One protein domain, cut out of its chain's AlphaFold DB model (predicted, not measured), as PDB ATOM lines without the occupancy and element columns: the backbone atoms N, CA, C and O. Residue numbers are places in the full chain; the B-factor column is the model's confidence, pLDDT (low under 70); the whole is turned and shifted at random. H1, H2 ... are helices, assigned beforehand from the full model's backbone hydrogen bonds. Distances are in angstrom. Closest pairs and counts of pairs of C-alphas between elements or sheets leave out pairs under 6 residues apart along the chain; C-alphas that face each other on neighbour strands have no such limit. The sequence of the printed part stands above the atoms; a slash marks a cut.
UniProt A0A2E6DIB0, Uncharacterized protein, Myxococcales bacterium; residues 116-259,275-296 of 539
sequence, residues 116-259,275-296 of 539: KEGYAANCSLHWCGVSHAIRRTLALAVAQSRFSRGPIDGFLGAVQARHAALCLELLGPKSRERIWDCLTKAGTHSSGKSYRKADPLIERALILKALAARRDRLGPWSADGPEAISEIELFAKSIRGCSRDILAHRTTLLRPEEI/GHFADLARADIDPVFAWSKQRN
ATOM      1  N   LYS A 116     145.207 125.094 296.651       83.38
ATOM      2  CA  LYS A 116     144.440 125.086 295.396       83.38
ATOM      3  C   LYS A 116     144.987 126.100 294.391       83.38
ATOM      4  O   LYS A 116     145.189 125.745 293.231       83.38
ATOM      5  N   GLU A 117     145.215 127.344 294.811       82.88
ATOM      6  CA  GLU A 117     145.758 128.366 293.911       82.88
ATOM      7  C   GLU A 117     147.204 128.080 293.533       82.88
ATOM      8  O   GLU A 117     147.560 128.229 292.366       82.88
ATOM      9  N   GLY A 118     148.023 127.601 294.472       87.19
ATOM     10  CA  GLY A 118     149.388 127.202 294.141       87.19
ATOM     11  C   GLY A 118     149.443 126.038 293.157       87.19
ATOM     12  O   GLY A 118     150.269 126.051 292.248       87.19
ATOM     13  N   TYR A 119     148.531 125.067 293.259       84.75
ATOM     14  CA  TYR A 119     148.426 123.992 292.272       84.75
ATOM     15  C   TYR A 119     147.972 124.500 290.904       84.75
ATOM     16  O   TYR A 119     148.572 124.152 289.886       84.75
ATOM     17  N   ALA A 120     146.955 125.365 290.868       79.44
ATOM     18  CA  ALA A 120     146.507 125.993 289.629       79.44
ATOM     19  C   ALA A 120     147.638 126.809 288.977       79.44
ATOM     20  O   ALA A 120     147.831 126.740 287.761       79.44
ATOM     21  N   ALA A 121     148.431 127.525 289.781       81.69
ATOM     22  CA  ALA A 121     149.626 128.221 289.327       81.69
ATOM     23  C   ALA A 121     150.678 127.235 288.800       81.69
ATOM     24  O   ALA A 121     151.162 127.431 287.691       81.69
ATOM     25  N   ASN A 122     150.981 126.148 289.520       86.62
ATOM     26  CA  ASN A 122     151.906 125.103 289.068       86.62
ATOM     27  C   ASN A 122     151.495 124.534 287.701       86.62
ATOM     28  O   ASN A 122     152.331 124.459 286.807       86.62
ATOM     29  N   CYS A 123     150.218 124.196 287.511       79.19
ATOM     30  CA  CYS A 123     149.711 123.699 286.232       79.19
ATOM     31  C   CYS A 123     149.853 124.757 285.134       79.19
ATOM     32  O   CYS A 123     150.442 124.496 284.092       79.19
ATOM     33  N   SER A 124     149.401 125.983 285.399       72.69
ATOM     34  CA  SER A 124     149.485 127.080 284.426       72.69
ATOM     35  C   SER A 124     150.929 127.360 283.997       72.69
ATOM     36  O   SER A 124     151.210 127.569 282.825       72.69
ATOM     37  N   LEU A 125     151.861 127.343 284.950       75.88
ATOM     38  CA  LEU A 125     153.285 127.568 284.714       75.88
ATOM     39  C   LEU A 125     153.950 126.394 283.987       75.88
ATOM     40  O   LEU A 125     154.881 126.611 283.216       75.88
ATOM     41  N   HIS A 126     153.478 125.162 284.203       79.00
ATOM     42  CA  HIS A 126     153.938 124.001 283.442       79.00
ATOM     43  C   HIS A 126     153.618 124.172 281.958       79.00
ATOM     44  O   HIS A 126     154.494 123.963 281.124       79.00
ATOM     45  N   TRP A 127     152.412 124.646 281.645       70.56
ATOM     46  CA  TRP A 127     151.974 124.902 280.273       70.56
ATOM     47  C   TRP A 127     152.755 126.049 279.621       70.56
ATOM     48  O   TRP A 127     152.939 126.069 278.408       70.56
ATOM     49  N   CYS A 128     153.292 126.973 280.423       67.69
ATOM     50  CA  CYS A 128     154.202 128.006 279.937       67.69
ATOM     51  C   CYS A 128     155.611 127.480 279.594       67.69
ATOM     52  O   CYS A 128     156.388 128.230 279.014       67.69
ATOM     53  N   GLY A 129     155.955 126.222 279.901       71.62
ATOM     54  CA  GLY A 129     157.299 125.665 279.679       71.62
ATOM     55  C   GLY A 129     158.325 126.047 280.751       71.62
ATOM     56  O   GLY A 129     159.519 125.843 280.571       71.62
ATOM     57  N   VAL A 130     157.869 126.585 281.886       72.75
ATOM     58  CA  VAL A 130     158.744 127.049 282.968       72.75
ATOM     59  C   VAL A 130     159.453 125.863 283.614       72.75
ATOM     60  O   VAL A 130     158.814 124.861 283.960       72.75
ATOM     61  N   SER A 131     160.760 126.004 283.856       80.56
ATOM     62  CA  SER A 131     161.551 124.960 284.512       80.56
ATOM     63  C   SER A 131     160.958 124.554 285.868       80.56
ATOM     64  O   SER A 131     160.392 125.369 286.608       80.56
ATOM     65  N   HIS A 132     161.107 123.274 286.221       84.19
ATOM     66  CA  HIS A 132     160.495 122.701 287.424       84.19
ATOM     67  C   HIS A 132     160.851 123.476 288.705       84.19
ATOM     68  O   HIS A 132     159.978 123.696 289.544       84.19
ATOM     69  N   ALA A 133     162.095 123.937 288.857       81.06
ATOM     70  CA  ALA A 133     162.545 124.637 290.063       81.06
ATOM     71  C   ALA A 133     161.838 125.992 290.268       81.06
ATOM     72  O   ALA A 133     161.348 126.289 291.364       81.06
ATOM     73  N   ILE A 134     161.731 126.801 289.210       80.75
ATOM     74  CA  ILE A 134     161.059 128.110 289.257       80.75
ATOM     75  C   ILE A 134     159.568 127.901 289.459       80.75
ATOM     76  O   ILE A 134     158.947 128.559 290.289       80.75
ATOM     77  N   ARG A 135     159.001 126.950 288.713       87.06
ATOM     78  CA  ARG A 135     157.584 126.623 288.748       87.06
ATOM     79  C   ARG A 135     157.137 126.254 290.155       87.06
ATOM     80  O   ARG A 135     156.172 126.826 290.656       87.06
ATOM     81  N   ARG A 136     157.874 125.355 290.813       88.56
ATOM     82  CA  ARG A 136     157.620 124.946 292.201       88.56
ATOM     83  C   ARG A 136     157.756 126.125 293.165       88.56
ATOM     84  O   ARG A 136     156.909 126.295 294.037       88.56
ATOM     85  N   THR A 137     158.770 126.972 292.975       87.81
ATOM     86  CA  THR A 137     158.972 128.180 293.793       87.81
ATOM     87  C   THR A 137     157.789 129.145 293.676       87.81
ATOM     88  O   THR A 137     157.239 129.565 294.688       87.81
ATOM     89  N   LEU A 138     157.349 129.449 292.452       86.38
ATOM     90  CA  LEU A 138     156.200 130.314 292.184       86.38
ATOM     91  C   LEU A 138     154.893 129.724 292.720       86.38
ATOM     92  O   LEU A 138     154.110 130.435 293.341       86.38
ATOM     93  N   ALA A 139     154.667 128.425 292.524       88.19
ATOM     94  CA  ALA A 139     153.489 127.733 293.030       88.19
ATOM     95  C   ALA A 139     153.403 127.772 294.563       88.19
ATOM     96  O   ALA A 139     152.352 128.094 295.114       88.19
ATOM     97  N   LEU A 140     154.514 127.506 295.259       90.19
ATOM     98  CA  LEU A 140     154.573 127.621 296.718       90.19
ATOM     99  C   LEU A 140     154.409 129.069 297.177       90.19
ATOM    100  O   LEU A 140     153.721 129.312 298.160       90.19
ATOM    101  N   ALA A 141     154.981 130.036 296.462       87.88
ATOM    102  CA  ALA A 141     154.830 131.449 296.790       87.88
ATOM    103  C   ALA A 141     153.388 131.963 296.649       87.88
ATOM    104  O   ALA A 141     152.999 132.885 297.367       87.88
ATOM    105  N   VAL A 142     152.607 131.375 295.737       87.06
ATOM    106  CA  VAL A 142     151.160 131.611 295.616       87.06
ATOM    107  C   VAL A 142     150.402 130.928 296.756       87.06
ATOM    108  O   VAL A 142     149.490 131.514 297.329       87.06
ATOM    109  N   ALA A 143     150.785 129.702 297.124       88.12
ATOM    110  CA  ALA A 143     150.060 128.925 298.128       88.12
ATOM    111  C   ALA A 143     150.323 129.348 299.580       88.12
ATOM    112  O   ALA A 143     149.441 129.214 300.434       88.12
ATOM    113  N   GLN A 144     151.554 129.756 299.894       88.25
ATOM    114  CA  GLN A 144     151.984 130.019 301.265       88.25
ATOM    115  C   GLN A 144     151.452 131.357 301.775       88.25
ATOM    116  O   GLN A 144     151.384 132.345 301.048       88.25
ATOM    117  N   SER A 145     151.098 131.387 303.060       84.12
ATOM    118  CA  SER A 145     150.666 132.611 303.736       84.12
ATOM    119  C   SER A 145     151.775 133.659 303.717       84.12
ATOM    120  O   SER A 145     152.943 133.339 303.966       84.12
ATOM    121  N   ARG A 146     151.397 134.917 303.468       80.50
ATOM    122  CA  ARG A 146     152.345 136.033 303.452       80.50
ATOM    123  C   ARG A 146     152.924 136.297 304.839       80.50
ATOM    124  O   ARG A 146     154.115 136.527 305.004       80.50
ATOM    125  N   PHE A 147     152.076 136.231 305.854       79.06
ATOM    126  CA  PHE A 147     152.474 136.414 307.244       79.06
ATOM    127  C   PHE A 147     152.503 135.064 307.957       79.06
ATOM    128  O   PHE A 147     151.709 134.174 307.649       79.06
ATOM    129  N   SER A 148     153.393 134.918 308.940       73.19
ATOM    130  CA  SER A 148     153.398 133.762 309.849       73.19
ATOM    131  C   SER A 148     152.057 133.606 310.580       73.19
ATOM    132  O   SER A 148     151.620 132.490 310.852       73.19
ATOM    133  N   ARG A 149     151.373 134.729 310.838       65.50
ATOM    134  CA  ARG A 149     150.015 134.816 311.384       65.50
ATOM    135  C   ARG A 149     149.243 135.887 310.610       65.50
ATOM    136  O   ARG A 149     149.651 137.042 310.615       65.50
ATOM    137  N   GLY A 150     148.147 135.535 309.939       64.69
ATOM    138  CA  GLY A 150     147.291 136.532 309.286       64.69
ATOM    139  C   GLY A 150     146.413 135.982 308.161       64.69
ATOM    140  O   GLY A 150     146.643 134.874 307.684       64.69
ATOM    141  N   PRO A 151     145.392 136.739 307.722       67.31
ATOM    142  CA  PRO A 151     144.443 136.287 306.711       67.31
ATOM    143  C   PRO A 151     144.950 136.424 305.266       67.31
ATOM    144  O   PRO A 151     144.297 135.906 304.370       67.31
ATOM    145  N   ILE A 152     146.081 137.102 305.041       70.50
ATOM    146  CA  ILE A 152     146.576 137.425 303.699       70.50
ATOM    147  C   ILE A 152     147.378 136.249 303.135       70.50
ATOM    148  O   ILE A 152     148.490 135.953 303.586       70.50
ATOM    149  N   ASP A 153     146.801 135.609 302.127       70.19
ATOM    150  CA  ASP A 153     147.402 134.493 301.407       70.19
ATOM    151  C   ASP A 153     148.335 134.986 300.291       70.19
ATOM    152  O   ASP A 153     148.068 135.996 299.641       70.19
ATOM    153  N   GLY A 154     149.432 134.258 300.066       74.12
ATOM    154  CA  GLY A 154     150.327 134.436 298.922       74.12
ATOM    155  C   GLY A 154     151.277 135.638 299.000       74.12
ATOM    156  O   GLY A 154     150.894 136.793 299.217       74.12
ATOM    157  N   PHE A 155     152.560 135.404 298.715       81.06
ATOM    158  CA  PHE A 155     153.491 136.484 298.353       81.06
ATOM    159  C   PHE A 155     153.287 136.945 296.905       81.06
ATOM    160  O   PHE A 155     153.473 138.129 296.610       81.06
ATOM    161  N   LEU A 156     152.842 136.034 296.034       83.25
ATOM    162  CA  LEU A 156     152.396 136.322 294.672       83.25
ATOM    163  C   LEU A 156     150.938 135.921 294.472       83.25
ATOM    164  O   LEU A 156     150.504 134.882 294.956       83.25
ATOM    165  N   GLY A 157     150.228 136.680 293.642       85.50
ATOM    166  CA  GLY A 157     149.032 136.173 292.974       85.50
ATOM    167  C   GLY A 157     149.392 135.274 291.784       85.50
ATOM    168  O   GLY A 157     150.431 135.453 291.143       85.50
ATOM    169  N   ALA A 158     148.502 134.348 291.413       82.94
ATOM    170  CA  ALA A 158     148.708 133.444 290.272       82.94
ATOM    171  C   ALA A 158     148.996 134.185 288.945       82.94
ATOM    172  O   ALA A 158     149.789 133.732 288.121       82.94
ATOM    173  N   VAL A 159     148.393 135.364 288.745       85.62
ATOM    174  CA  VAL A 159     148.663 136.232 287.585       85.62
ATOM    175  C   VAL A 159     150.103 136.753 287.597       85.62
ATOM    176  O   VAL A 159     150.786 136.674 286.579       85.62
ATOM    177  N   GLN A 160     150.588 137.230 288.747       88.44
ATOM    178  CA  GLN A 160     151.960 137.724 288.892       88.44
ATOM    179  C   GLN A 160     152.974 136.598 288.671       88.44
ATOM    180  O   GLN A 160     153.982 136.816 288.009       88.44
ATOM    181  N   ALA A 161     152.678 135.385 289.147       88.12
ATOM    182  CA  ALA A 161     153.513 134.215 288.892       88.12
ATOM    183  C   ALA A 161     153.639 133.911 287.390       88.12
ATOM    184  O   ALA A 161     154.745 133.692 286.898       88.12
ATOM    185  N   ARG A 162     152.529 133.960 286.638       85.75
ATOM    186  CA  ARG A 162     152.557 133.794 285.174       85.75
ATOM    187  C   ARG A 162     153.352 134.896 284.479       85.75
ATOM    188  O   ARG A 162     154.145 134.589 283.597       85.75
ATOM    189  N   HIS A 163     153.183 136.154 284.885       90.31
ATOM    190  CA  HIS A 163     153.975 137.254 284.327       90.31
ATOM    191  C   HIS A 163     155.467 137.088 284.625       90.31
ATOM    192  O   HIS A 163     156.270 137.262 283.721       90.31
ATOM    193  N   ALA A 164     155.842 136.696 285.845       91.50
ATOM    194  CA  ALA A 164     157.240 136.457 286.202       91.50
ATOM    195  C   ALA A 164     157.873 135.381 285.309       91.50
ATOM    196  O   ALA A 164     158.978 135.560 284.804       91.50
ATOM    197  N   ALA A 165     157.148 134.283 285.092       88.62
ATOM    198  CA  ALA A 165     157.556 133.217 284.191       88.62
ATOM    199  C   ALA A 165     157.748 133.695 282.749       88.62
ATOM    200  O   ALA A 165     158.793 133.439 282.164       88.62
ATOM    201  N   LEU A 166     156.774 134.423 282.195       87.69
ATOM    202  CA  LEU A 166     156.884 134.975 280.843       87.69
ATOM    203  C   LEU A 166     158.063 135.946 280.724       87.69
ATOM    204  O   LEU A 166     158.824 135.856 279.768       87.69
ATOM    205  N   CYS A 167     158.261 136.829 281.709       90.94
ATOM    206  CA  CYS A 167     159.402 137.739 281.718       90.94
ATOM    207  C   CYS A 167     160.725 136.971 281.673       90.94
ATOM    208  O   CYS A 167     161.565 137.299 280.849       90.94
ATOM    209  N   LEU A 168     160.906 135.934 282.503       89.56
ATOM    210  CA  LEU A 168     162.131 135.118 282.520       89.56
ATOM    211  C   LEU A 168     162.470 134.499 281.159       89.56
ATOM    212  O   LEU A 168     163.641 134.475 280.773       89.56
ATOM    213  N   GLU A 169     161.455 134.009 280.446       86.44
ATOM    214  CA  GLU A 169     161.611 133.442 279.103       86.44
ATOM    215  C   GLU A 169     161.987 134.513 278.073       86.44
ATOM    216  O   GLU A 169     162.813 134.267 277.199       86.44
ATOM    217  N   LEU A 170     161.448 135.726 278.205       87.31
ATOM    218  CA  LEU A 170     161.736 136.834 277.291       87.31
ATOM    219  C   LEU A 170     163.070 137.537 277.574       87.31
ATOM    220  O   LEU A 170     163.575 138.253 276.710       87.31
ATOM    221  N   LEU A 171     163.672 137.331 278.751       87.88
ATOM    222  CA  LEU A 171     164.994 137.875 279.051       87.88
ATOM    223  C   LEU A 171     166.052 137.293 278.111       87.88
ATOM    224  O   LEU A 171     166.182 136.074 277.974       87.88
ATOM    225  N   GLY A 172     166.893 138.173 277.565       89.38
ATOM    226  CA  GLY A 172     168.120 137.760 276.891       89.38
ATOM    227  C   GLY A 172     169.058 136.981 277.834       89.38
ATOM    228  O   GLY A 172     168.985 137.158 279.056       89.38
ATOM    229  N   PRO A 173     169.979 136.154 277.300       89.62
ATOM    230  CA  PRO A 173     170.780 135.213 278.092       89.62
ATOM    231  C   PRO A 173     171.512 135.853 279.278       89.62
ATOM    232  O   PRO A 173     171.421 135.353 280.396       89.62
ATOM    233  N   LYS A 174     172.155 137.011 279.061       92.94
ATOM    234  CA  LYS A 174     172.883 137.751 280.108       92.94
ATOM    235  C   LYS A 174     171.966 138.222 281.242       92.94
ATOM    236  O   LYS A 174     172.299 138.083 282.414       92.94
ATOM    237  N   SER A 175     170.801 138.777 280.909       93.56
ATOM    238  CA  SER A 175     169.828 139.233 281.911       93.56
ATOM    239  C   SER A 175     169.226 138.056 282.670       93.56
ATOM    240  O   SER A 175     169.055 138.127 283.885       93.56
ATOM    241  N   ARG A 176     168.954 136.946 281.978       92.25
ATOM    242  CA  ARG A 176     168.456 135.719 282.601       92.25
ATOM    243  C   ARG A 176     169.465 135.138 283.592       92.25
ATOM    244  O   ARG A 176     169.077 134.797 284.706       92.25
ATOM    245  N   GLU A 177     170.744 135.083 283.226       92.50
ATOM    246  CA  GLU A 177     171.833 134.630 284.102       92.50
ATOM    247  C   GLU A 177     171.929 135.477 285.380       92.50
ATOM    248  O   GLU A 177     171.978 134.934 286.483       92.50
ATOM    249  N   ARG A 178     171.849 136.805 285.252       95.81
ATOM    250  CA  ARG A 178     171.832 137.742 286.390       95.81
ATOM    251  C   ARG A 178     170.665 137.488 287.350       95.81
ATOM    252  O   ARG A 178     170.842 137.457 288.571       95.81
ATOM    253  N   ILE A 179     169.466 137.255 286.813       95.50
ATOM    254  CA  ILE A 179     168.298 136.912 287.635       95.50
ATOM    255  C   ILE A 179     168.464 135.527 288.282       95.50
ATOM    256  O   ILE A 179     168.111 135.354 289.451       95.50
ATOM    257  N   TRP A 180     169.057 134.554 287.586       92.94
ATOM    258  CA  TRP A 180     169.399 133.241 288.155       92.94
ATOM    259  C   TRP A 180     170.396 133.308 289.289       92.94
ATOM    260  O   TRP A 180     170.193 132.640 290.306       92.94
ATOM    261  N   ASP A 181     171.415 134.145 289.166       93.69
ATOM    262  CA  ASP A 181     172.357 134.385 290.247       93.69
ATOM    263  C   ASP A 181     171.637 134.937 291.491       93.69
ATOM    264  O   ASP A 181     171.837 134.447 292.607       93.69
ATOM    265  N   CYS A 182     170.710 135.882 291.301       95.75
ATOM    266  CA  CYS A 182     169.901 136.430 292.391       95.75
ATOM    267  C   CYS A 182     169.042 135.366 293.089       95.75
ATOM    268  O   CYS A 182     169.029 135.309 294.320       95.75
ATOM    269  N   LEU A 183     168.347 134.515 292.327       94.19
ATOM    270  CA  LEU A 183     167.490 133.464 292.888       94.19
ATOM    271  C   LEU A 183     168.285 132.344 293.561       94.19
ATOM    272  O   LEU A 183     167.851 131.810 294.584       94.19
ATOM    273  N   THR A 184     169.446 131.996 293.010       92.00
ATOM    274  CA  THR A 184     170.328 130.964 293.569       92.00
ATOM    275  C   THR A 184     170.914 131.426 294.898       92.00
ATOM    276  O   THR A 184     170.924 130.661 295.859       92.00
ATOM    277  N   LYS A 185     171.312 132.701 294.988       95.31
ATOM    278  CA  LYS A 185     171.873 133.298 296.208       95.31
ATOM    279  C   LYS A 185     170.831 133.648 297.277       95.31
ATOM    280  O   LYS A 185     171.222 134.051 298.376       95.31
ATOM    281  N   ALA A 186     169.536 133.511 296.995       95.12
ATOM    282  CA  ALA A 186     168.476 133.761 297.969       95.12
ATOM    283  C   ALA A 186     168.693 132.946 299.257       95.12
ATOM    284  O   ALA A 186     168.911 131.735 299.217       95.12
ATOM    285  N   GLY A 187     168.663 133.626 300.402       94.44
ATOM    286  CA  GLY A 187     168.892 133.070 301.732       94.44
ATOM    287  C   GLY A 187     170.318 132.590 302.023       94.44
ATOM    288  O   GLY A 187     170.545 131.971 303.064       94.44
ATOM    289  N   THR A 188     171.297 132.900 301.167       95.50
ATOM    290  CA  THR A 188     172.705 132.497 301.347       95.50
ATOM    291  C   THR A 188     173.663 133.688 301.352       95.50
ATOM    292  O   THR A 188     173.430 134.700 300.697       95.50
ATOM    293  N   HIS A 189     174.755 133.585 302.107       91.56
ATOM    294  CA  HIS A 189     175.873 134.525 302.105       91.56
ATOM    295  C   HIS A 189     176.625 134.499 300.764       91.56
ATOM    296  O   HIS A 189     176.505 133.558 299.984       91.56
ATOM    297  N   SER A 190     177.498 135.486 300.534       88.31
ATOM    298  CA  SER A 190     178.452 135.455 299.410       88.31
ATOM    299  C   SER A 190     179.361 134.217 299.423       88.31
ATOM    300  O   SER A 190     179.816 133.795 298.370       88.31
ATOM    301  N   SER A 191     179.579 133.612 300.595       90.50
ATOM    302  CA  SER A 191     180.322 132.360 300.777       90.50
ATOM    303  C   SER A 191     179.495 131.086 300.547       90.50
ATOM    304  O   SER A 191     180.004 129.992 300.766       90.50
ATOM    305  N   GLY A 192     178.210 131.199 300.186       91.44
ATOM    306  CA  GLY A 192     177.296 130.064 299.989       91.44
ATOM    307  C   GLY A 192     176.677 129.492 301.273       91.44
ATOM    308  O   GLY A 192     175.764 128.672 301.204       91.44
ATOM    309  N   LYS A 193     177.108 129.936 302.462       94.06
ATOM    310  CA  LYS A 193     176.493 129.520 303.736       94.06
ATOM    311  C   LYS A 193     175.072 130.075 303.862       94.06
ATOM    312  O   LYS A 193     174.837 131.232 303.535       94.06
ATOM    313  N   SER A 194     174.131 129.286 304.371       94.56
ATOM    314  CA  SER A 194     172.751 129.747 304.594       94.56
ATOM    315  C   SER A 194     172.655 130.716 305.778       94.56
ATOM    316  O   SER A 194     173.284 130.504 306.816       94.56
ATOM    317  N   TYR A 195     171.839 131.762 305.649       94.75
ATOM    318  CA  TYR A 195     171.489 132.647 306.760       94.75
ATOM    319  C   TYR A 195     170.504 131.941 307.701       94.75
ATOM    320  O   TYR A 195     169.452 131.477 307.271       94.75
ATOM    321  N   ARG A 196     170.789 131.925 309.011       93.75
ATOM    322  CA  ARG A 196     169.990 131.180 310.009       93.75
ATOM    323  C   ARG A 196     168.498 131.542 310.036       93.75
ATOM    324  O   ARG A 196     167.680 130.692 310.363       93.75
ATOM    325  N   LYS A 197     168.152 132.803 309.766       92.88
ATOM    326  CA  LYS A 197     166.771 133.314 309.829       92.88
ATOM    327  C   LYS A 197     166.156 133.586 308.456       92.88
ATOM    328  O   LYS A 197     165.047 134.108 308.418       92.88
ATOM    329  N   ALA A 198     166.868 133.306 307.366       94.12
ATOM    330  CA  ALA A 198     166.367 133.629 306.039       94.12
ATOM    331  C   ALA A 198     165.176 132.762 305.651       94.12
ATOM    332  O   ALA A 198     165.079 131.606 306.063       94.12
ATOM    333  N   ASP A 199     164.323 133.314 304.792       93.44
ATOM    334  CA  ASP A 199     163.332 132.539 304.056       93.44
ATOM    335  C   ASP A 199     163.675 132.569 302.553       93.44
ATOM    336  O   ASP A 199     163.212 133.455 301.825       93.44
ATOM    337  N   PRO A 200     164.507 131.622 302.067       93.12
ATOM    338  CA  PRO A 200     164.942 131.594 300.672       93.12
ATOM    339  C   PRO A 200     163.777 131.519 299.682       93.12
ATOM    340  O   PRO A 200     163.867 132.047 298.575       93.12
ATOM    341  N   LEU A 201     162.679 130.855 300.061       90.94
ATOM    342  CA  LEU A 201     161.506 130.710 299.205       90.94
ATOM    343  C   LEU A 201     160.851 132.075 298.970       90.94
ATOM    344  O   LEU A 201     160.570 132.435 297.827       90.94
ATOM    345  N   ILE A 202     160.642 132.842 300.040       91.44
ATOM    346  CA  ILE A 202     160.023 134.168 299.959       91.44
ATOM    347  C   ILE A 202     160.947 135.166 299.272       91.44
ATOM    348  O   ILE A 202     160.480 135.969 298.468       91.44
ATOM    349  N   GLU A 203     162.253 135.114 299.530       95.00
ATOM    350  CA  GLU A 203     163.206 135.957 298.805       95.00
ATOM    351  C   GLU A 203     163.107 135.722 297.291       95.00
ATOM    352  O   GLU A 203     162.931 136.673 296.527       95.00
ATOM    353  N   ARG A 204     163.113 134.456 296.846       94.50
ATOM    354  CA  ARG A 204     162.928 134.111 295.426       94.50
ATOM    355  C   ARG A 204     161.585 134.592 294.891       94.50
ATOM    356  O   ARG A 204     161.525 135.150 293.800       94.50
ATOM    357  N   ALA A 205     160.516 134.401 295.659       92.25
ATOM    358  CA  ALA A 205     159.185 134.872 295.312       92.25
ATOM    359  C   ALA A 205     159.165 136.389 295.067       92.25
ATOM    360  O   ALA A 205     158.687 136.851 294.033       92.25
ATOM    361  N   LEU A 206     159.733 137.173 295.979       94.44
ATOM    362  CA  LEU A 206     159.775 138.628 295.867       94.44
ATOM    363  C   LEU A 206     160.634 139.099 294.692       94.44
ATOM    364  O   LEU A 206     160.244 140.044 294.012       94.44
ATOM    365  N   ILE A 207     161.749 138.423 294.402       96.06
ATOM    366  CA  ILE A 207     162.568 138.697 293.210       96.06
ATOM    367  C   ILE A 207     161.746 138.460 291.934       96.06
ATOM    368  O   ILE A 207     161.709 139.310 291.047       96.06
ATOM    369  N   LEU A 208     161.027 137.339 291.853       94.56
ATOM    370  CA  LEU A 208     160.166 137.021 290.709       94.56
ATOM    371  C   LEU A 208     158.976 137.983 290.592       94.56
ATOM    372  O   LEU A 208     158.576 138.356 289.490       94.56
ATOM    373  N   LYS A 209     158.432 138.444 291.717       93.94
ATOM    374  CA  LYS A 209     157.386 139.466 291.745       93.94
ATOM    375  C   LYS A 209     157.905 140.823 291.260       93.94
ATOM    376  O   LYS A 209     157.233 141.471 290.465       93.94
ATOM    377  N   ALA A 210     159.116 141.217 291.664       96.19
ATOM    378  CA  ALA A 210     159.788 142.419 291.169       96.19
ATOM    379  C   ALA A 210     160.013 142.365 289.651       96.19
ATOM    380  O   ALA A 210     159.832 143.377 288.973       96.19
ATOM    381  N   LEU A 211     160.349 141.184 289.126       95.50
ATOM    382  CA  LEU A 211     160.470 140.929 287.693       95.50
ATOM    383  C   LEU A 211     159.123 141.087 286.968       95.50
ATOM    384  O   LEU A 211     159.041 141.779 285.958       95.50
ATOM    385  N   ALA A 212     158.048 140.499 287.503       93.38
ATOM    386  CA  ALA A 212     156.701 140.644 286.946       93.38
ATOM    387  C   ALA A 212     156.211 142.102 286.937       93.38
ATOM    388  O   ALA A 212     155.522 142.514 286.003       93.38
ATOM    389  N   ALA A 213     156.560 142.877 287.967       94.88
ATOM    390  CA  ALA A 213     156.196 144.287 288.085       94.88
ATOM    391  C   ALA A 213     156.890 145.189 287.049       94.88
ATOM    392  O   ALA A 213     156.390 146.273 286.781       94.88
ATOM    393  N   ARG A 214     158.003 144.731 286.458       95.19
ATOM    394  CA  ARG A 214     158.801 145.440 285.438       95.19
ATOM    395  C   ARG A 214     158.615 144.872 284.032       95.19
ATOM    396  O   ARG A 214     159.447 145.095 283.161       95.19
ATOM    397  N   ARG A 215     157.566 144.078 283.800       94.00
ATOM    398  CA  ARG A 215     157.333 143.384 282.518       94.00
ATOM    399  C   ARG A 215     157.376 144.310 281.295       94.00
ATOM    400  O   ARG A 215     157.824 143.898 280.236       94.00
ATOM    401  N   ASP A 216     156.904 145.538 281.459       92.38
ATOM    402  CA  ASP A 216     156.865 146.607 280.464       92.38
ATOM    403  C   ASP A 216     158.265 147.122 280.107       92.38
ATOM    404  O   ASP A 216     158.523 147.439 278.950       92.38
ATOM    405  N   ARG A 217     159.193 147.104 281.069       93.31
ATOM    406  CA  ARG A 217     160.601 147.491 280.893       93.31
ATOM    407  C   ARG A 217     161.523 146.333 280.505       93.31
ATOM    408  O   ARG A 217     162.690 146.554 280.229       93.31
ATOM    409  N   LEU A 218     161.049 145.087 280.514       89.75
ATOM    410  CA  LEU A 218     161.891 143.894 280.308       89.75
ATOM    411  C   LEU A 218     161.688 143.206 278.953       89.75
ATOM    412  O   LEU A 218     162.264 142.144 278.712       89.75
ATOM    413  N   GLY A 219     160.872 143.787 278.074       80.38
ATOM    414  CA  GLY A 219     160.699 143.285 276.716       80.38
ATOM    415  C   GLY A 219     161.978 143.426 275.876       80.38
ATOM    416  O   GLY A 219     162.793 144.307 276.152       80.38
ATOM    417  N   PRO A 220     162.142 142.618 274.811       74.88
ATOM    418  CA  PRO A 220     163.318 142.667 273.929       74.88
ATOM    419  C   PRO A 220     163.519 144.027 273.240       74.88
ATOM    420  O   PRO A 220     164.606 144.319 272.755       74.88
ATOM    421  N   TRP A 221     162.480 144.863 273.230       76.56
ATOM    422  CA  TRP A 221     162.454 146.186 272.612       76.56
ATOM    423  C   TRP A 221     162.631 147.333 273.615       76.56
ATOM    424  O   TRP A 221     162.640 148.492 273.215       76.56
ATOM    425  N   SER A 222     162.720 147.046 274.919       86.06
ATOM    426  CA  SER A 222     162.806 148.098 275.933       86.06
ATOM    427  C   SER A 222     164.251 148.545 276.141       86.06
ATOM    428  O   SER A 222     165.106 147.754 276.546       86.06
ATOM    429  N   ALA A 223     164.507 149.838 275.923       89.38
ATOM    430  CA  ALA A 223     165.786 150.469 276.247       89.38
ATOM    431  C   ALA A 223     166.092 150.434 277.760       89.38
ATOM    432  O   ALA A 223     167.257 150.378 278.152       89.38
ATOM    433  N   ASP A 224     165.054 150.363 278.601       93.62
ATOM    434  CA  ASP A 224     165.161 150.419 280.064       93.62
ATOM    435  C   ASP A 224     165.420 149.048 280.710       93.62
ATOM    436  O   ASP A 224     165.573 148.937 281.931       93.62
ATOM    437  N   GLY A 225     165.492 147.977 279.913       93.44
ATOM    438  CA  GLY A 225     165.723 146.613 280.394       93.44
ATOM    439  C   GLY A 225     166.951 146.460 281.297       93.44
ATOM    440  O   GLY A 225     166.830 145.873 282.378       93.44
ATOM    441  N   PRO A 226     168.133 146.988 280.927       94.31
ATOM    442  CA  PRO A 226     169.325 146.914 281.769       94.31
ATOM    443  C   PRO A 226     169.159 147.594 283.135       94.31
ATOM    444  O   PRO A 226     169.663 147.080 284.141       94.31
ATOM    445  N   GLU A 227     168.444 148.717 283.185       96.00
ATOM    446  CA  GLU A 227     168.160 149.440 284.424       96.00
ATOM    447  C   GLU A 227     167.178 148.649 285.295       96.00
ATOM    448  O   GLU A 227     167.467 148.381 286.463       96.00
ATOM    449  N   ALA A 228     166.082 148.155 284.707       96.12
ATOM    450  CA  ALA A 228     165.095 147.328 285.395       96.12
ATOM    451  C   ALA A 228     165.719 146.062 286.015       96.12
ATOM    452  O   ALA A 228     165.400 145.705 287.150       96.12
ATOM    453  N   ILE A 229     166.649 145.399 285.316       97.00
ATOM    454  CA  ILE A 229     167.407 144.267 285.877       97.00
ATOM    455  C   ILE A 229     168.288 144.714 287.047       97.00
ATOM    456  O   ILE A 229     168.332 144.039 288.075       97.00
ATOM    457  N   SER A 230     168.963 145.855 286.921       96.88
ATOM    458  CA  SER A 230     169.855 146.371 287.966       96.88
ATOM    459  C   SER A 230     169.087 146.762 289.237       96.88
ATOM    460  O   SER A 230     169.543 146.476 290.346       96.88
ATOM    461  N   GLU A 231     167.876 147.313 289.105       97.06
ATOM    462  CA  GLU A 231     166.962 147.532 290.232       97.06
ATOM    463  C   GLU A 231     166.596 146.223 290.941       97.06
ATOM    464  O   GLU A 231     166.627 146.154 292.173       97.06
ATOM    465  N   ILE A 232     166.270 145.171 290.177       97.31
ATOM    466  CA  ILE A 232     165.924 143.858 290.735       97.31
ATOM    467  C   ILE A 232     167.121 143.258 291.476       97.31
ATOM    468  O   ILE A 232     166.946 142.711 292.564       97.31
ATOM    469  N   GLU A 233     168.340 143.383 290.949       97.62
ATOM    470  CA  GLU A 233     169.550 142.906 291.626       97.62
ATOM    471  C   GLU A 233     169.827 143.652 292.934       97.62
ATOM    472  O   GLU A 233     170.170 143.034 293.947       97.62
ATOM    473  N   LEU A 234     169.685 144.981 292.936       96.94
ATOM    474  CA  LEU A 234     169.836 145.796 294.142       96.94
ATOM    475  C   LEU A 234     168.784 145.424 295.186       96.94
ATOM    476  O   LEU A 234     169.109 145.260 296.367       96.94
ATOM    477  N   PHE A 235     167.543 145.222 294.750       97.38
ATOM    478  CA  PHE A 235     166.474 144.736 295.606       97.38
ATOM    479  C   PHE A 235     166.796 143.348 296.176       97.38
ATOM    480  O   PHE A 235     166.789 143.189 297.398       97.38
ATOM    481  N   ALA A 236     167.182 142.386 295.331       96.94
ATOM    482  CA  ALA A 236     167.564 141.030 295.723       96.94
ATOM    483  C   ALA A 236     168.700 141.026 296.756       96.94
ATOM    484  O   ALA A 236     168.647 140.294 297.742       96.94
ATOM    485  N   LYS A 237     169.717 141.876 296.566       96.38
ATOM    486  CA  LYS A 237     170.800 142.074 297.543       96.38
ATOM    487  C   LYS A 237     170.275 142.632 298.868       96.38
ATOM    488  O   LYS A 237     170.739 142.207 299.920       96.38
ATOM    489  N   SER A 238     169.322 143.561 298.828       95.88
ATOM    490  CA  SER A 238     168.804 144.235 300.026       95.88
ATOM    491  C   SER A 238     167.877 143.375 300.890       95.88
ATOM    492  O   SER A 238     167.819 143.591 302.099       95.88
ATOM    493  N   ILE A 239     167.176 142.408 300.290       95.81
ATOM    494  CA  ILE A 239     166.281 141.488 301.008       95.81
ATOM    495  C   ILE A 239     166.979 140.204 301.470       95.81
ATOM    496  O   ILE A 239     166.401 139.417 302.218       95.81
ATOM    497  N   ARG A 240     168.220 139.984 301.030       96.44
ATOM    498  CA  ARG A 240     168.968 138.756 301.283       96.44
ATOM    499  C   ARG A 240     169.201 138.525 302.770       96.44
ATOM    500  O   ARG A 240     169.687 139.405 303.477       96.44
ATOM    501  N   GLY A 241     168.905 137.317 303.232       95.56
ATOM    502  CA  GLY A 241     169.092 136.938 304.627       95.56
ATOM    503  C   GLY A 241     167.947 137.368 305.548       95.56
ATOM    504  O   GLY A 241     168.014 137.112 306.753       95.56
ATOM    505  N   CYS A 242     166.917 138.039 305.020       95.44
ATOM    506  CA  CYS A 242     165.812 138.546 305.826       95.44
ATOM    507  C   CYS A 242     164.849 137.422 306.214       95.44
ATOM    508  O   CYS A 242     164.578 136.500 305.445       95.44
ATOM    509  N   SER A 243     164.282 137.532 307.415       93.56
ATOM    510  CA  SER A 243     163.218 136.628 307.837       93.56
ATOM    511  C   SER A 243     161.914 136.912 307.105       93.56
ATOM    512  O   SER A 243     161.653 138.039 306.680       93.56
ATOM    513  N   ARG A 244     161.056 135.890 307.037       91.00
ATOM    514  CA  ARG A 244     159.683 135.975 306.521       91.00
ATOM    515  C   ARG A 244     158.932 137.210 307.013       91.00
ATOM    516  O   ARG A 244     158.364 137.925 306.197       91.00
ATOM    517  N   ASP A 245     158.954 137.481 308.318       89.00
ATOM    518  CA  ASP A 245     158.206 138.604 308.892       89.00
ATOM    519  C   ASP A 245     158.763 139.961 308.434       89.00
ATOM    520  O   ASP A 245     157.988 140.855 308.097       89.00
ATOM    521  N   ILE A 246     160.094 140.105 308.330       91.12
ATOM    522  CA  ILE A 246     160.731 141.326 307.802       91.12
ATOM    523  C   ILE A 246     160.360 141.520 306.333       91.12
ATOM    524  O   ILE A 246     160.000 142.626 305.933       91.12
ATOM    525  N   LEU A 247     160.433 140.451 305.536       92.31
ATOM    526  CA  LEU A 247     160.071 140.475 304.123       92.31
ATOM    527  C   LEU A 247     158.602 140.866 303.951       92.31
ATOM    528  O   LEU A 247     158.308 141.797 303.207       92.31
ATOM    529  N   ALA A 248     157.693 140.221 304.681       89.06
ATOM    530  CA  ALA A 248     156.265 140.508 304.638       89.06
ATOM    531  C   ALA A 248     155.964 141.956 305.043       89.06
ATOM    532  O   ALA A 248     155.273 142.657 304.308       89.06
ATOM    533  N   HIS A 249     156.528 142.430 306.160       86.38
ATOM    534  CA  HIS A 249     156.318 143.803 306.623       86.38
ATOM    535  C   HIS A 249     156.877 144.836 305.656       86.38
ATOM    536  O   HIS A 249     156.220 145.839 305.427       86.38
ATOM    537  N   ARG A 250     158.057 144.608 305.071       89.38
ATOM    538  CA  ARG A 250     158.712 145.614 304.222       89.38
ATOM    539  C   ARG A 250     158.299 145.611 302.764       89.38
ATOM    540  O   ARG A 250     158.508 146.605 302.076       89.38
ATOM    541  N   THR A 251     157.713 144.519 302.291       88.19
ATOM    542  CA  THR A 251     157.206 144.412 300.915       88.19
ATOM    543  C   THR A 251     155.691 144.554 300.823       88.19
ATOM    544  O   THR A 251     155.109 144.326 299.767       88.19
ATOM    545  N   THR A 252     155.049 144.971 301.914       80.69
ATOM    546  CA  THR A 252     153.647 145.384 301.928       80.69
ATOM    547  C   THR A 252     153.533 146.723 302.633       80.69
ATOM    548  O   THR A 252     154.158 146.934 303.662       80.69
ATOM    549  N   LEU A 253     152.765 147.662 302.083       74.06
ATOM    550  CA  LEU A 253     152.492 148.924 302.782       74.06
ATOM    551  C   LEU A 253     151.306 148.820 303.753       74.06
ATOM    552  O   LEU A 253     151.039 149.775 304.473       74.06
ATOM    553  N   LEU A 254     150.637 147.664 303.811       65.31
ATOM    554  CA  LEU A 254     149.589 147.386 304.789       65.31
ATOM    555  C   LEU A 254     150.225 147.074 306.144       65.31
ATOM    556  O   LEU A 254     150.896 146.047 306.285       65.31
ATOM    557  N   ARG A 255     149.995 147.913 307.158       63.09
ATOM    558  CA  ARG A 255     150.417 147.556 308.516       63.09
ATOM    559  C   ARG A 255     149.454 146.519 309.098       63.09
ATOM    560  O   ARG A 255     148.239 146.676 308.961       63.09
ATOM    561  N   PRO A 256     149.940 145.478 309.795       52.88
ATOM    562  CA  PRO A 256     149.066 144.524 310.476       52.88
ATOM    563  C   PRO A 256     148.068 145.195 311.430       52.88
ATOM    564  O   PRO A 256     146.926 144.747 311.524       52.88
ATOM    565  N   GLU A 257     148.461 146.297 312.084       55.38
ATOM    566  CA  GLU A 257     147.570 147.045 312.980       55.38
ATOM    567  C   GLU A 257     146.440 147.785 312.238       55.38
ATOM    568  O   GLU A 257     145.366 147.994 312.802       55.38
ATOM    569  N   GLU A 258     146.652 148.153 310.970       55.47
ATOM    570  CA  GLU A 258     145.633 148.774 310.108       55.47
ATOM    571  C   GLU A 258     144.622 147.733 309.608       55.47
ATOM    572  O   GLU A 258     143.437 148.034 309.475       55.47
ATOM    573  N   ILE A 259     145.063 146.484 309.419       53.41
ATOM    574  CA  ILE A 259     144.212 145.356 309.010       53.41
ATOM    575  C   ILE A 259     143.310 144.874 310.166       53.41
ATOM    576  O   ILE A 259     142.210 144.385 309.920       53.41
ATOM    577  N   GLY A 275     146.104 159.186 296.970       77.31
ATOM    578  CA  GLY A 275     147.539 158.936 296.850       77.31
ATOM    579  C   GLY A 275     147.993 157.772 297.728       77.31
ATOM    580  O   GLY A 275     148.787 156.942 297.292       77.31
ATOM    581  N   HIS A 276     147.420 157.643 298.929       79.06
ATOM    582  CA  HIS A 276     147.714 156.518 299.811       79.06
ATOM    583  C   HIS A 276     147.245 155.176 299.228       79.06
ATOM    584  O   HIS A 276     148.022 154.224 299.192       79.06
ATOM    585  N   PHE A 277     146.016 155.089 298.704       79.12
ATOM    586  CA  PHE A 277     145.531 153.858 298.064       79.12
ATOM    587  C   PHE A 277     146.313 153.492 296.797       79.12
ATOM    588  O   PHE A 277     146.572 152.310 296.564       79.12
ATOM    589  N   ALA A 278     146.722 154.483 296.002       80.94
ATOM    590  CA  ALA A 278     147.580 154.258 294.841       80.94
ATOM    591  C   ALA A 278     148.947 153.685 295.256       80.94
ATOM    592  O   ALA A 278     149.406 152.706 294.664       80.94
ATOM    593  N   ASP A 279     149.554 154.231 296.314       84.62
ATOM    594  CA  ASP A 279     150.798 153.716 296.889       84.62
ATOM    595  C   ASP A 279     150.614 152.285 297.429       84.62
ATOM    596  O   ASP A 279     151.447 151.422 297.148       84.62
ATOM    597  N   LEU A 280     149.513 151.992 298.137       85.12
ATOM    598  CA  LEU A 280     149.189 150.641 298.620       85.12
ATOM    599  C   LEU A 280     149.067 149.637 297.464       85.12
ATOM    600  O   LEU A 280     149.685 148.571 297.504       85.12
ATOM    601  N   ALA A 281     148.301 149.979 296.425       84.56
ATOM    602  CA  ALA A 281     148.099 149.120 295.261       84.56
ATOM    603  C   ALA A 281     149.410 148.891 294.497       84.56
ATOM    604  O   ALA A 281     149.717 147.763 294.106       84.56
ATOM    605  N   ARG A 282     150.221 149.945 294.328       88.75
ATOM    606  CA  ARG A 282     151.539 149.837 293.700       88.75
ATOM    607  C   ARG A 282     152.476 148.967 294.527       88.75
ATOM    608  O   ARG A 282     153.145 148.116 293.956       88.75
ATOM    609  N   ALA A 283     152.500 149.127 295.847       88.06
ATOM    610  CA  ALA A 283     153.330 148.325 296.740       88.06
ATOM    611  C   ALA A 283     152.938 146.846 296.780       88.06
ATOM    612  O   ALA A 283     153.811 145.990 296.905       88.06
ATOM    613  N   ASP A 284     151.649 146.521 296.649       87.06
ATOM    614  CA  ASP A 284     151.229 145.122 296.567       87.06
ATOM    615  C   ASP A 284     151.642 144.461 295.243       87.06
ATOM    616  O   ASP A 284     151.817 143.243 295.190       87.06
ATOM    617  N   ILE A 285     151.848 145.238 294.178       90.44
ATOM    618  CA  ILE A 285     152.292 144.720 292.879       90.44
ATOM    619  C   ILE A 285     153.821 144.723 292.767       90.44
ATOM    620  O   ILE A 285     154.394 143.719 292.347       90.44
ATOM    621  N   ASP A 286     154.476 145.813 293.170       94.25
ATOM    622  CA  ASP A 286     155.916 146.034 293.058       94.25
ATOM    623  C   ASP A 286     156.593 146.045 294.441       94.25
ATOM    624  O   ASP A 286     156.584 147.062 295.148       94.25
ATOM    625  N   PRO A 287     157.239 144.934 294.840       94.69
ATOM    626  CA  PRO A 287     157.899 144.856 296.134       94.69
ATOM    627  C   PRO A 287     159.127 145.774 296.235       94.69
ATOM    628  O   PRO A 287     159.524 146.111 297.348       94.69
ATOM    629  N   VAL A 288     159.712 146.225 295.117       95.62
ATOM    630  CA  VAL A 288     160.831 147.187 295.129       95.62
ATOM    631  C   VAL A 288     160.335 148.573 295.529       95.62
ATOM    632  O   VAL A 288     160.951 149.246 296.362       95.62
ATOM    633  N   PHE A 289     159.181 148.983 294.996       93.81
ATOM    634  CA  PHE A 289     158.505 150.207 295.414       93.81
ATOM    635  C   PHE A 289     158.143 150.159 296.905       93.81
ATOM    636  O   PHE A 289     158.496 151.072 297.652       93.81
ATOM    637  N   ALA A 290     157.521 149.068 297.362       92.81
ATOM    638  CA  ALA A 290     157.187 148.884 298.775       92.81
ATOM    639  C   ALA A 290     158.430 148.996 299.679       92.81
ATOM    640  O   ALA A 290     158.447 149.759 300.649       92.81
ATOM    641  N   TRP A 291     159.503 148.293 299.310       92.81
ATOM    642  CA  TRP A 291     160.743 148.249 300.076       92.81
ATOM    643  C   TRP A 291     161.463 149.600 300.127       92.81
ATOM    644  O   TRP A 291     161.959 149.996 301.182       92.81
ATOM    645  N   SER A 292     161.504 150.337 299.013       90.75
ATOM    646  CA  SER A 292     162.129 151.666 298.953       90.75
ATOM    647  C   SER A 292     161.374 152.698 299.796       90.75
ATOM    648  O   SER A 292     161.998 153.410 300.585       90.75
ATOM    649  N   LYS A 293     160.035 152.709 299.736       88.00
ATOM    650  CA  LYS A 293     159.182 153.563 300.580       88.00
ATOM    651  C   LYS A 293     159.397 153.292 302.071       88.00
ATOM    652  O   LYS A 293     159.477 154.229 302.864       88.00
ATOM    653  N   GLN A 294     159.571 152.028 302.456       82.00
ATOM    654  CA  GLN A 294     159.838 151.642 303.845       82.00
ATOM    655  C   GLN A 294     161.291 151.794 304.304       82.00
ATOM    656  O   GLN A 294     161.566 151.693 305.500       82.00
ATOM    657  N   ARG A 295     162.235 152.054 303.399       68.44
ATOM    658  CA  ARG A 295     163.631 152.333 303.764       68.44
ATOM    659  C   ARG A 295     163.826 153.774 304.262       68.44
ATOM    660  O   ARG A 295     164.779 154.029 304.993       68.44
ATOM    661  N   ASN A 296     162.887 154.675 303.950       51.28
ATOM    662  CA  ASN A 296     162.915 156.101 304.302       51.28
ATOM    663  C   ASN A 296     161.992 156.607 305.451       51.28
ATOM    664  O   ASN A 296     161.775 157.814 305.518       51.28
TER     665      ASN A 296
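AT A GLANCE: This is residues 116 to 259 and 275 to 296 of the 539 residues of an uncharacterized protein of Myxococcales bacterium (UniProt A0A2E6DIB0). One helix, H5, runs through the middle of a compact all-helix domain, with two up-and-down three-helix bundles sharing its surroundings: H1, H2 and H3 make one, of which H2 and H3 cross H5, and H5 itself joins H4 and H6 in the other. H10 packs on H5 elsewhere, H9 makes a corner with H10, and the short H8 lies far from the core. The printed part has 166 residues with ten named helices, H1 to H10 in order, and no named strand; the radius of gyration of the C-alphas is 15.0 A and the spans are 43 by 39 by 36 A.

IN THESE COORDINATES: H1, residues 116 to 127, begins at C-alpha 116 (144.440, 125.086, 295.396). H2 holds residues 132 to 143 and H3 residues 158 to 170, 18.7 A long. H4 follows at residues 173 to 184. H5, residues 200 to 213, runs 19.9 A from C-alpha 200 at (164.942, 131.594, 300.672). H6, residues 225 to 239, is the longest at 21.2 A. H7 holds residues 244 to 250, H8 residues 256 to 259, and H9 residues 275 to 285. H10, residues 287 to 295, ends at C-alpha 295 (163.631, 152.333, 303.764).

HOW THE PARTS SIT: H5 is the hub, touching six helices. H3 touches it about perpendicular at 76 degrees, closest at the C-alphas of Ala 164 and Ala 212, 4.3 A. H2, with residues 137 to 141 alone, touches it at 89 degrees, closest at the C-alphas of Ala 141 and Ala 205, 5.7 A. H1 and H2 form a hairpin at a shallow tilt of 27 degrees, with the C-alphas of Gly 118 and Ala 139 closest, 4.3 A. H4 and H6 touch, the same way at 9 degrees, closest at the C-alphas of Cys 182 and Ala 236, 6.1 A. H5 and H6 form a hairpin, with the C-alphas of Ile 207 and Ala 236 closest, 6.1 A. H5 and H7 only just touch, with 3 pairs of C-alphas within 8 A. H9 and H10 touch only at the corner; H1 and H6 are apart. Every O i to N i+4 pair is within hydrogen-bond range in the helices but H8, too short for one.

THE WHOLE: The C-alphas of Pro 173 and Glu 257, the two farthest apart, are 43.5 A apart. Residues 260 to 274 are not printed; C-alphas 259 and 275 are 18.5 A apart across this cut. The links H2 to H3, H4 to H5 and H5 to H6 are long. Mean pLDDT of the printed part is 86.7; residues 128, 149 to 151, 254 to 259 and 295 to 296 are under 70.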